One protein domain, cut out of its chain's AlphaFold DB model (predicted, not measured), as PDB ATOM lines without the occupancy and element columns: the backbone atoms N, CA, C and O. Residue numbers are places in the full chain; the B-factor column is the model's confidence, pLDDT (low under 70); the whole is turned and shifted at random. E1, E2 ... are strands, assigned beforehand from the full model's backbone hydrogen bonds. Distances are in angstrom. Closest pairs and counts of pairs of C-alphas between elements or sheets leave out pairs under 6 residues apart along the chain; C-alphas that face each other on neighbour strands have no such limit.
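Overview. This is residues 2 to 58 of the 502 residues of an uncharacterized protein of Mesorhizobium sp. M1B.F.Ca.ET.045.04.1.1 (UniProt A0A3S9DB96). With little regular structure, this is a long two-stranded hairpin, E1 and E2, and an unnamed stretch, residues 2 to 31, that runs along it and loops round beyond its open end before entering E1. The printed part has 57 residues, 18 of them in the two named strands, E1 then E2, an antiparallel sheet; the class is all strand, with no named helix. It is an extended rod, 52 by 19 by 13 A, with a radius of gyration of the C-alphas of 15.8 A.

Arrangement. E1, residues 32 to 40, and E2, residues 46 to 54, form a hairpin with a tight link of 5 residues. They are antiparallel, their directions at 158 degrees. C-alphas 40 and 46 face each other at 4.2 A, and 32 and 54 at 4.5 A. N 33 and O 53 are within hydrogen-bond range at 2.9 A, as are N 49 and O 37 at 2.8 A.

Along the chain. E1 begins at C-alpha 32 (33.035, 4.598, 24.658) and is 26.0 A long. E2 ends at C-alpha 54 (36.575, 3.090, 26.963) and is 26.3 A long.

Size, cuts and confidence. The C-alphas farthest apart, of Pro 23 and Asp 43, are 52.2 A apart. The printed part has no cut. Its mean pLDDT is 79.3, and residues 20 to 29 are under 70.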
ATOM      1  N   THR A   2      37.026 -14.393  21.517       75.44
ATOM      2  CA  THR A   2      38.050 -15.389  21.175       75.44
ATOM      3  C   THR A   2      37.714 -16.773  21.726       75.44
ATOM      4  O   THR A   2      38.148 -17.760  21.143       75.44
ATOM      5  N   ASP A   3      36.878 -16.857  22.768       80.69
ATOM      6  CA  ASP A   3      36.336 -18.116  23.283       80.69
ATOM      7  C   ASP A   3      34.877 -17.944  23.777       80.69
ATOM      8  O   ASP A   3      34.642 -17.278  24.790       80.69
ATOM      9  N   PRO A   4      33.886 -18.546  23.088       78.00
ATOM     10  CA  PRO A   4      32.480 -18.527  23.498       78.00
ATOM     11  C   PRO A   4      32.183 -19.199  24.841       78.00
ATOM     12  O   PRO A   4      31.192 -18.852  25.477       78.00
ATOM     13  N   ALA A   5      32.990 -20.179  25.258       78.00
ATOM     14  CA  ALA A   5      32.736 -20.960  26.467       78.00
ATOM     15  C   ALA A   5      33.184 -20.228  27.740       78.00
ATOM     16  O   ALA A   5      32.600 -20.430  28.803       78.00
ATOM     17  N   THR A   6      34.209 -19.377  27.635       82.94
ATOM     18  CA  THR A   6      34.761 -18.604  28.763       82.94
ATOM     19  C   THR A   6      34.405 -17.119  28.716       82.94
ATOM     20  O   THR A   6      34.605 -16.413  29.702       82.94
ATOM     21  N   GLY A   7      33.878 -16.633  27.587       79.81
ATOM     22  CA  GLY A   7      33.612 -15.211  27.364       79.81
ATOM     23  C   GLY A   7      34.870 -14.394  27.061       79.81
ATOM     24  O   GLY A   7      34.806 -13.167  27.052       79.81
ATOM     25  N   ALA A   8      36.012 -15.043  26.799       85.00
ATOM     26  CA  ALA A   8      37.245 -14.342  26.472       85.00
ATOM     27  C   ALA A   8      37.097 -13.530  25.175       85.00
ATOM     28  O   ALA A   8      36.456 -13.949  24.200       85.00
ATOM     29  N   TYR A   9      37.715 -12.354  25.147       85.25
ATOM     30  CA  TYR A   9      37.739 -11.473  23.988       85.25
ATOM     31  C   TYR A   9      39.108 -10.809  23.832       85.25
ATOM     32  O   TYR A   9      39.901 -10.736  24.765       85.25
ATOM     33  N   THR A  10      39.367 -10.320  22.623       86.19
ATOM     34  CA  THR A  10      40.505  -9.462  22.300       86.19
ATOM     35  C   THR A  10      39.944  -8.232  21.614       86.19
ATOM     36  O   THR A  10      39.092  -8.359  20.730       86.19
ATOM     37  N   VAL A  11      40.396  -7.062  22.051       85.25
ATOM     38  CA  VAL A  11      40.159  -5.786  21.380       85.25
ATOM     39  C   VAL A  11      41.466  -5.408  20.702       85.25
ATOM     40  O   VAL A  11      42.528  -5.488  21.316       85.25
ATOM     41  N   THR A  12      41.392  -5.042  19.429       86.00
ATOM     42  CA  THR A  12      42.520  -4.485  18.685       86.00
ATOM     43  C   THR A  12      42.097  -3.106  18.223       86.00
ATOM     44  O   THR A  12      41.155  -2.991  17.440       86.00
ATOM     45  N   LEU A  13      42.769  -2.080  18.735       84.94
ATOM     46  CA  LEU A  13      42.628  -0.729  18.220       84.94
ATOM     47  C   LEU A  13      43.413  -0.644  16.905       84.94
ATOM     48  O   LEU A  13      44.580  -1.028  16.864       84.94
ATOM     49  N   LEU A  14      42.739  -0.254  15.822       84.88
ATOM     50  CA  LEU A  14      43.329  -0.208  14.478       84.88
ATOM     51  C   LEU A  14      43.792   1.193  14.077       84.88
ATOM     52  O   LEU A  14      44.623   1.302  13.181       84.88
ATOM     53  N   ASP A  15      43.234   2.221  14.710       77.50
ATOM     54  CA  ASP A  15      43.518   3.631  14.458       77.50
ATOM     55  C   ASP A  15      43.231   4.439  15.729       77.50
ATOM     56  O   ASP A  15      42.556   3.918  16.625       77.50
ATOM     57  N   ASN A  16      43.718   5.678  15.811       74.56
ATOM     58  CA  ASN A  16      43.401   6.556  16.937       74.56
ATOM     59  C   ASN A  16      41.889   6.838  17.005       74.56
ATOM     60  O   ASN A  16      41.167   6.806  16.002       74.56
ATOM     61  N   VAL A  17      41.386   7.073  18.215       79.00
ATOM     62  CA  VAL A  17      40.000   7.498  18.415       79.00
ATOM     63  C   VAL A  17      40.036   8.990  18.660       79.00
ATOM     64  O   VAL A  17      40.794   9.432  19.500       79.00
ATOM     65  N   LEU A  18      39.254   9.756  17.903       73.88
ATOM     66  CA  LEU A  18      39.180  11.197  18.107       73.88
ATOM     67  C   LEU A  18      38.428  11.498  19.406       73.88
ATOM     68  O   LEU A  18      37.236  11.171  19.513       73.88
ATOM     69  N   HIS A  19      39.080  12.205  20.319       73.00
ATOM     70  CA  HIS A  19      38.450  12.752  21.509       73.00
ATOM     71  C   HIS A  19      37.827  14.103  21.158       73.00
ATOM     72  O   HIS A  19      38.451  15.004  20.607       73.00
ATOM     73  N   ALA A  20      36.514  14.230  21.376       62.53
ATOM     74  CA  ALA A  20      35.779  15.465  21.070       62.53
ATOM     75  C   ALA A  20      35.973  16.554  22.148       62.53
ATOM     76  O   ALA A  20      35.329  17.609  22.082       62.53
ATOM     77  N   GLY A  21      36.800  16.247  23.148       59.41
ATOM     78  CA  GLY A  21      37.214  17.097  24.245       59.41
ATOM     79  C   GLY A  21      37.955  18.347  23.806       59.41
ATOM     80  O   GLY A  21      38.475  18.442  22.700       59.41
ATOM     81  N   GLY A  22      37.948  19.362  24.667       56.28
ATOM     82  CA  GLY A  22      38.921  20.450  24.557       56.28
ATOM     83  C   GLY A  22      40.269  20.017  25.146       56.28
ATOM     84  O   GLY A  22      40.332  18.962  25.762       56.28
ATOM     85  N   PRO A  23      41.311  20.858  25.050       56.44
ATOM     86  CA  PRO A  23      42.671  20.477  25.419       56.44
ATOM     87  C   PRO A  23      42.788  19.955  26.864       56.44
ATOM     88  O   PRO A  23      42.447  20.686  27.805       56.44
ATOM     89  N   ASN A  24      43.390  18.775  27.032       57.75
ATOM     90  CA  ASN A  24      43.700  18.068  28.284       57.75
ATOM     91  C   ASN A  24      42.486  17.497  29.041       57.75
ATOM     92  O   ASN A  24      42.434  17.593  30.275       57.75
ATOM     93  N   ASP A  25      41.485  16.948  28.351       58.88
ATOM     94  CA  ASP A  25      40.284  16.410  29.001       58.88
ATOM     95  C   ASP A  25      40.366  14.936  29.415       58.88
ATOM     96  O   ASP A  25      39.319  14.300  29.587       58.88
ATOM     97  N   GLU A  26      41.583  14.447  29.704       57.41
ATOM     98  CA  GLU A  26      41.809  13.131  30.301       57.41
ATOM     99  C   GLU A  26      40.749  12.874  31.389       57.41
ATOM    100  O   GLU A  26      40.717  13.542  32.435       57.41
ATOM    101  N   ASN A  27      39.882  11.885  31.138       54.47
ATOM    102  CA  ASN A  27      38.811  11.364  31.998       54.47
ATOM    103  C   ASN A  27      37.412  12.025  31.941       54.47
ATOM    104  O   ASN A  27      36.521  11.560  32.664       54.47
ATOM    105  N   ALA A  28      37.151  13.089  31.167       54.53
ATOM    106  CA  ALA A  28      35.836  13.760  31.208       54.53
ATOM    107  C   ALA A  28      34.840  13.281  30.134       54.53
ATOM    108  O   ALA A  28      33.639  13.194  30.425       54.53
ATOM    109  N   ILE A  29      35.302  12.973  28.914       63.44
ATOM    110  CA  ILE A  29      34.455  12.533  27.787       63.44
ATOM    111  C   ILE A  29      35.186  11.485  26.927       63.44
ATOM    112  O   ILE A  29      35.154  11.551  25.697       63.44
ATOM    113  N   ASP A  30      35.811  10.488  27.559       75.12
ATOM    114  CA  ASP A  30      36.436   9.404  26.800       75.12
ATOM    115  C   ASP A  30      35.392   8.720  25.901       75.12
ATOM    116  O   ASP A  30      34.304   8.331  26.372       75.12
ATOM    117  N   PRO A  31      35.667   8.566  24.596       78.56
ATOM    118  CA  PRO A  31      34.777   7.854  23.712       78.56
ATOM    119  C   PRO A  31      34.610   6.424  24.227       78.56
ATOM    120  O   PRO A  31      35.561   5.723  24.570       78.56
ATOM    121  N   THR A  32      33.360   5.971  24.275       85.81
ATOM    122  CA  THR A  32      33.035   4.598  24.658       85.81
ATOM    123  C   THR A  32      32.327   3.885  23.524       85.81
ATOM    124  O   THR A  32      31.526   4.460  22.785       85.81
ATOM    125  N   THR A  33      32.587   2.590  23.396       87.31
ATOM    126  CA  THR A  33      31.788   1.695  22.564       87.31
ATOM    127  C   THR A  33      31.257   0.556  23.412       87.31
ATOM    128  O   THR A  33      31.918   0.070  24.328       87.31
ATOM    129  N   SER A  34      30.022   0.146  23.149       89.06
ATOM    130  CA  SER A  34      29.350  -0.895  23.920       89.06
ATOM    131  C   SER A  34      29.044  -2.089  23.030       89.06
ATOM    132  O   SER A  34      28.404  -1.960  21.987       89.06
ATOM    133  N   LEU A  35      29.481  -3.266  23.460       86.44
ATOM    134  CA  LEU A  35      29.221  -4.537  22.802       86.44
ATOM    135  C   LEU A  35      28.167  -5.302  23.602       86.44
ATOM    136  O   LEU A  35      28.403  -5.699  24.744       86.44
ATOM    137  N   THR A  36      27.000  -5.532  23.004       87.06
ATOM    138  CA  THR A  36      25.968  -6.382  23.607       87.06
ATOM    139  C   THR A  36      26.294  -7.851  23.372       87.06
ATOM    140  O   THR A  36      26.556  -8.247  22.235       87.06
ATOM    141  N   TYR A  37      26.221  -8.668  24.417       85.25
ATOM    142  CA  TYR A  37      26.376 -10.117  24.316       85.25
ATOM    143  C   TYR A  37      25.165 -10.830  24.911       85.25
ATOM    144  O   TYR A  37      24.484 -10.298  25.786       85.25
ATOM    145  N   THR A  38      24.919 -12.051  24.446       86.75
ATOM    146  CA  THR A  38      23.848 -12.915  24.944       86.75
ATOM    147  C   THR A  38      24.461 -14.222  25.415       86.75
ATOM    148  O   THR A  38      25.189 -14.862  24.658       86.75
ATOM    149  N   ILE A  39      24.166 -14.624  26.648       85.06
ATOM    150  CA  ILE A  39      24.504 -15.953  27.167       85.06
ATOM    151  C   ILE A  39      23.245 -16.802  27.070       85.06
ATOM    152  O   ILE A  39      22.190 -16.356  27.514       85.06
ATOM    153  N   THR A  40      23.362 -18.005  26.514       86.06
ATOM    154  CA  THR A  40      22.280 -18.992  26.461       86.06
ATOM    155  C   THR A  40      22.704 -20.226  27.248       86.06
ATOM    156  O   THR A  40      23.809 -20.728  27.036       86.06
ATOM    157  N   ASP A  41      21.865 -20.697  28.166       85.56
ATOM    158  CA  ASP A  41      22.143 -21.900  28.952       85.56
ATOM    159  C   ASP A  41      21.716 -23.194  28.223       85.56
ATOM    160  O   ASP A  41      21.298 -23.190  27.061       85.56
ATOM    161  N   ALA A  42      21.858 -24.334  28.907       86.50
ATOM    162  CA  ALA A  42      21.585 -25.652  28.340       86.50
ATOM    163  C   ALA A  42      20.098 -25.914  28.027       86.50
ATOM    164  O   ALA A  42      19.808 -26.861  27.292       86.50
ATOM    165  N   ASP A  43      19.167 -25.118  28.568       89.81
ATOM    166  CA  ASP A  43      17.730 -25.249  28.296       89.81
ATOM    167  C   ASP A  43      17.214 -24.270  27.220       89.81
ATOM    168  O   ASP A  43      16.037 -24.311  26.853       89.81
ATOM    169  N   ASN A  44      18.130 -23.508  26.607       85.38
ATOM    170  CA  ASN A  44      17.904 -22.431  25.638       85.38
ATOM    171  C   ASN A  44      17.337 -21.130  26.230       85.38
ATOM    172  O   ASN A  44      16.906 -20.257  25.466       85.38
ATOM    173  N   SER A  45      17.368 -20.951  27.549       91.19
ATOM    174  CA  SER A  45      17.104 -19.650  28.165       91.19
ATOM    175  C   SER A  45      18.276 -18.704  27.924       91.19
ATOM    176  O   SER A  45      19.431 -19.115  27.999       91.19
ATOM    177  N   SER A  46      17.998 -17.430  27.629       91.12
ATOM    178  CA  SER A  46      19.041 -16.444  27.332       91.12
ATOM    179  C   SER A  46      18.946 -15.162  28.159       91.12
ATOM    180  O   SER A  46      17.862 -14.720  28.536       91.12
ATOM    181  N   ALA A  47      20.104 -14.560  28.438       91.25
ATOM    182  CA  ALA A  47      20.246 -13.277  29.122       91.25
ATOM    183  C   ALA A  47      21.229 -12.377  28.368       91.25
ATOM    184  O   ALA A  47      22.266 -12.844  27.890       91.25
ATOM    185  N   THR A  48      20.915 -11.086  28.269       91.31
ATOM    186  CA  THR A  48      21.763 -10.091  27.607       91.31
ATOM    187  C   THR A  48      22.604  -9.310  28.614       91.31
ATOM    188  O   THR A  48      22.141  -8.955  29.696       91.31
ATOM    189  N   GLY A  49      23.848  -9.027  28.243       88.69
ATOM    190  CA  GLY A  49      24.767  -8.154  28.967       88.69
ATOM    191  C   GLY A  49      25.426  -7.154  28.021       88.69
ATOM    192  O   GLY A  49      25.276  -7.233  26.801       88.69
ATOM    193  N   THR A  50      26.137  -6.182  28.585       90.12
ATOM    194  CA  THR A  50      26.890  -5.179  27.821       90.12
ATOM    195  C   THR A  50      28.321  -5.125  28.333       90.12
ATOM    196  O   THR A  50      28.542  -5.048  29.539       90.12
ATOM    197  N   LEU A  51      29.279  -5.177  27.412       87.12
ATOM    198  CA  LEU A  51      30.680  -4.860  27.651       87.12
ATOM    199  C   LEU A  51      30.932  -3.442  27.141       87.12
ATOM    200  O   LEU A  51      30.826  -3.201  25.941       87.12
ATOM    201  N   THR A  52      31.266  -2.525  28.040       88.25
ATOM    202  CA  THR A  52      31.691  -1.168  27.682       88.25
ATOM    203  C   THR A  52      33.209  -1.142  27.542       88.25
ATOM    204  O   THR A  52      33.922  -1.612  28.426       88.25
ATOM    205  N   ILE A  53      33.685  -0.627  26.413       88.00
ATOM    206  CA  ILE A  53      35.090  -0.339  26.131       88.00
ATOM    207  C   ILE A  53      35.226   1.179  26.148       88.00
ATOM    208  O   ILE A  53      34.461   1.856  25.458       88.00
ATOM    209  N   THR A  54      36.185   1.678  26.915       84.88
ATOM    210  CA  THR A  54      36.575   3.090  26.963       84.88
ATOM    211  C   THR A  54      37.905   3.247  26.234       84.88
ATOM    212  O   THR A  54      38.741   2.341  26.301       84.88
ATOM    213  N   PHE A  55      38.060   4.340  25.496       82.44
ATOM    214  CA  PHE A  55      39.312   4.714  24.851       82.44
ATOM    215  C   PHE A  55      39.871   5.927  25.584       82.44
ATOM    216  O   PHE A  55      39.350   7.023  25.412       82.44
ATOM    217  N   ASP A  56      40.882   5.703  26.414       78.94
ATOM    218  CA  ASP A  56      41.550   6.769  27.160       78.94
ATOM    219  C   ASP A  56      42.531   7.491  26.226       78.94
ATOM    220  O   ASP A  56      43.192   6.832  25.414       78.94
ATOM    221  N   ASP A  57      42.584   8.817  26.326       77.31
ATOM    222  CA  ASP A  57      43.473   9.651  25.511       77.31
ATOM    223  C   ASP A  57      44.924   9.642  26.013       77.31
ATOM    224  O   ASP A  57      45.164   9.429  27.206       77.31
ATOM    225  N   ASP A  58      45.889   9.904  25.128       77.06
ATOM    226  CA  ASP A  58      47.292  10.108  25.488       77.06
ATOM    227  C   ASP A  58      47.792  11.520  25.160       77.06
ATOM    228  O   ASP A  58      48.243  11.797  24.056       77.06
TER     229      ASP A  58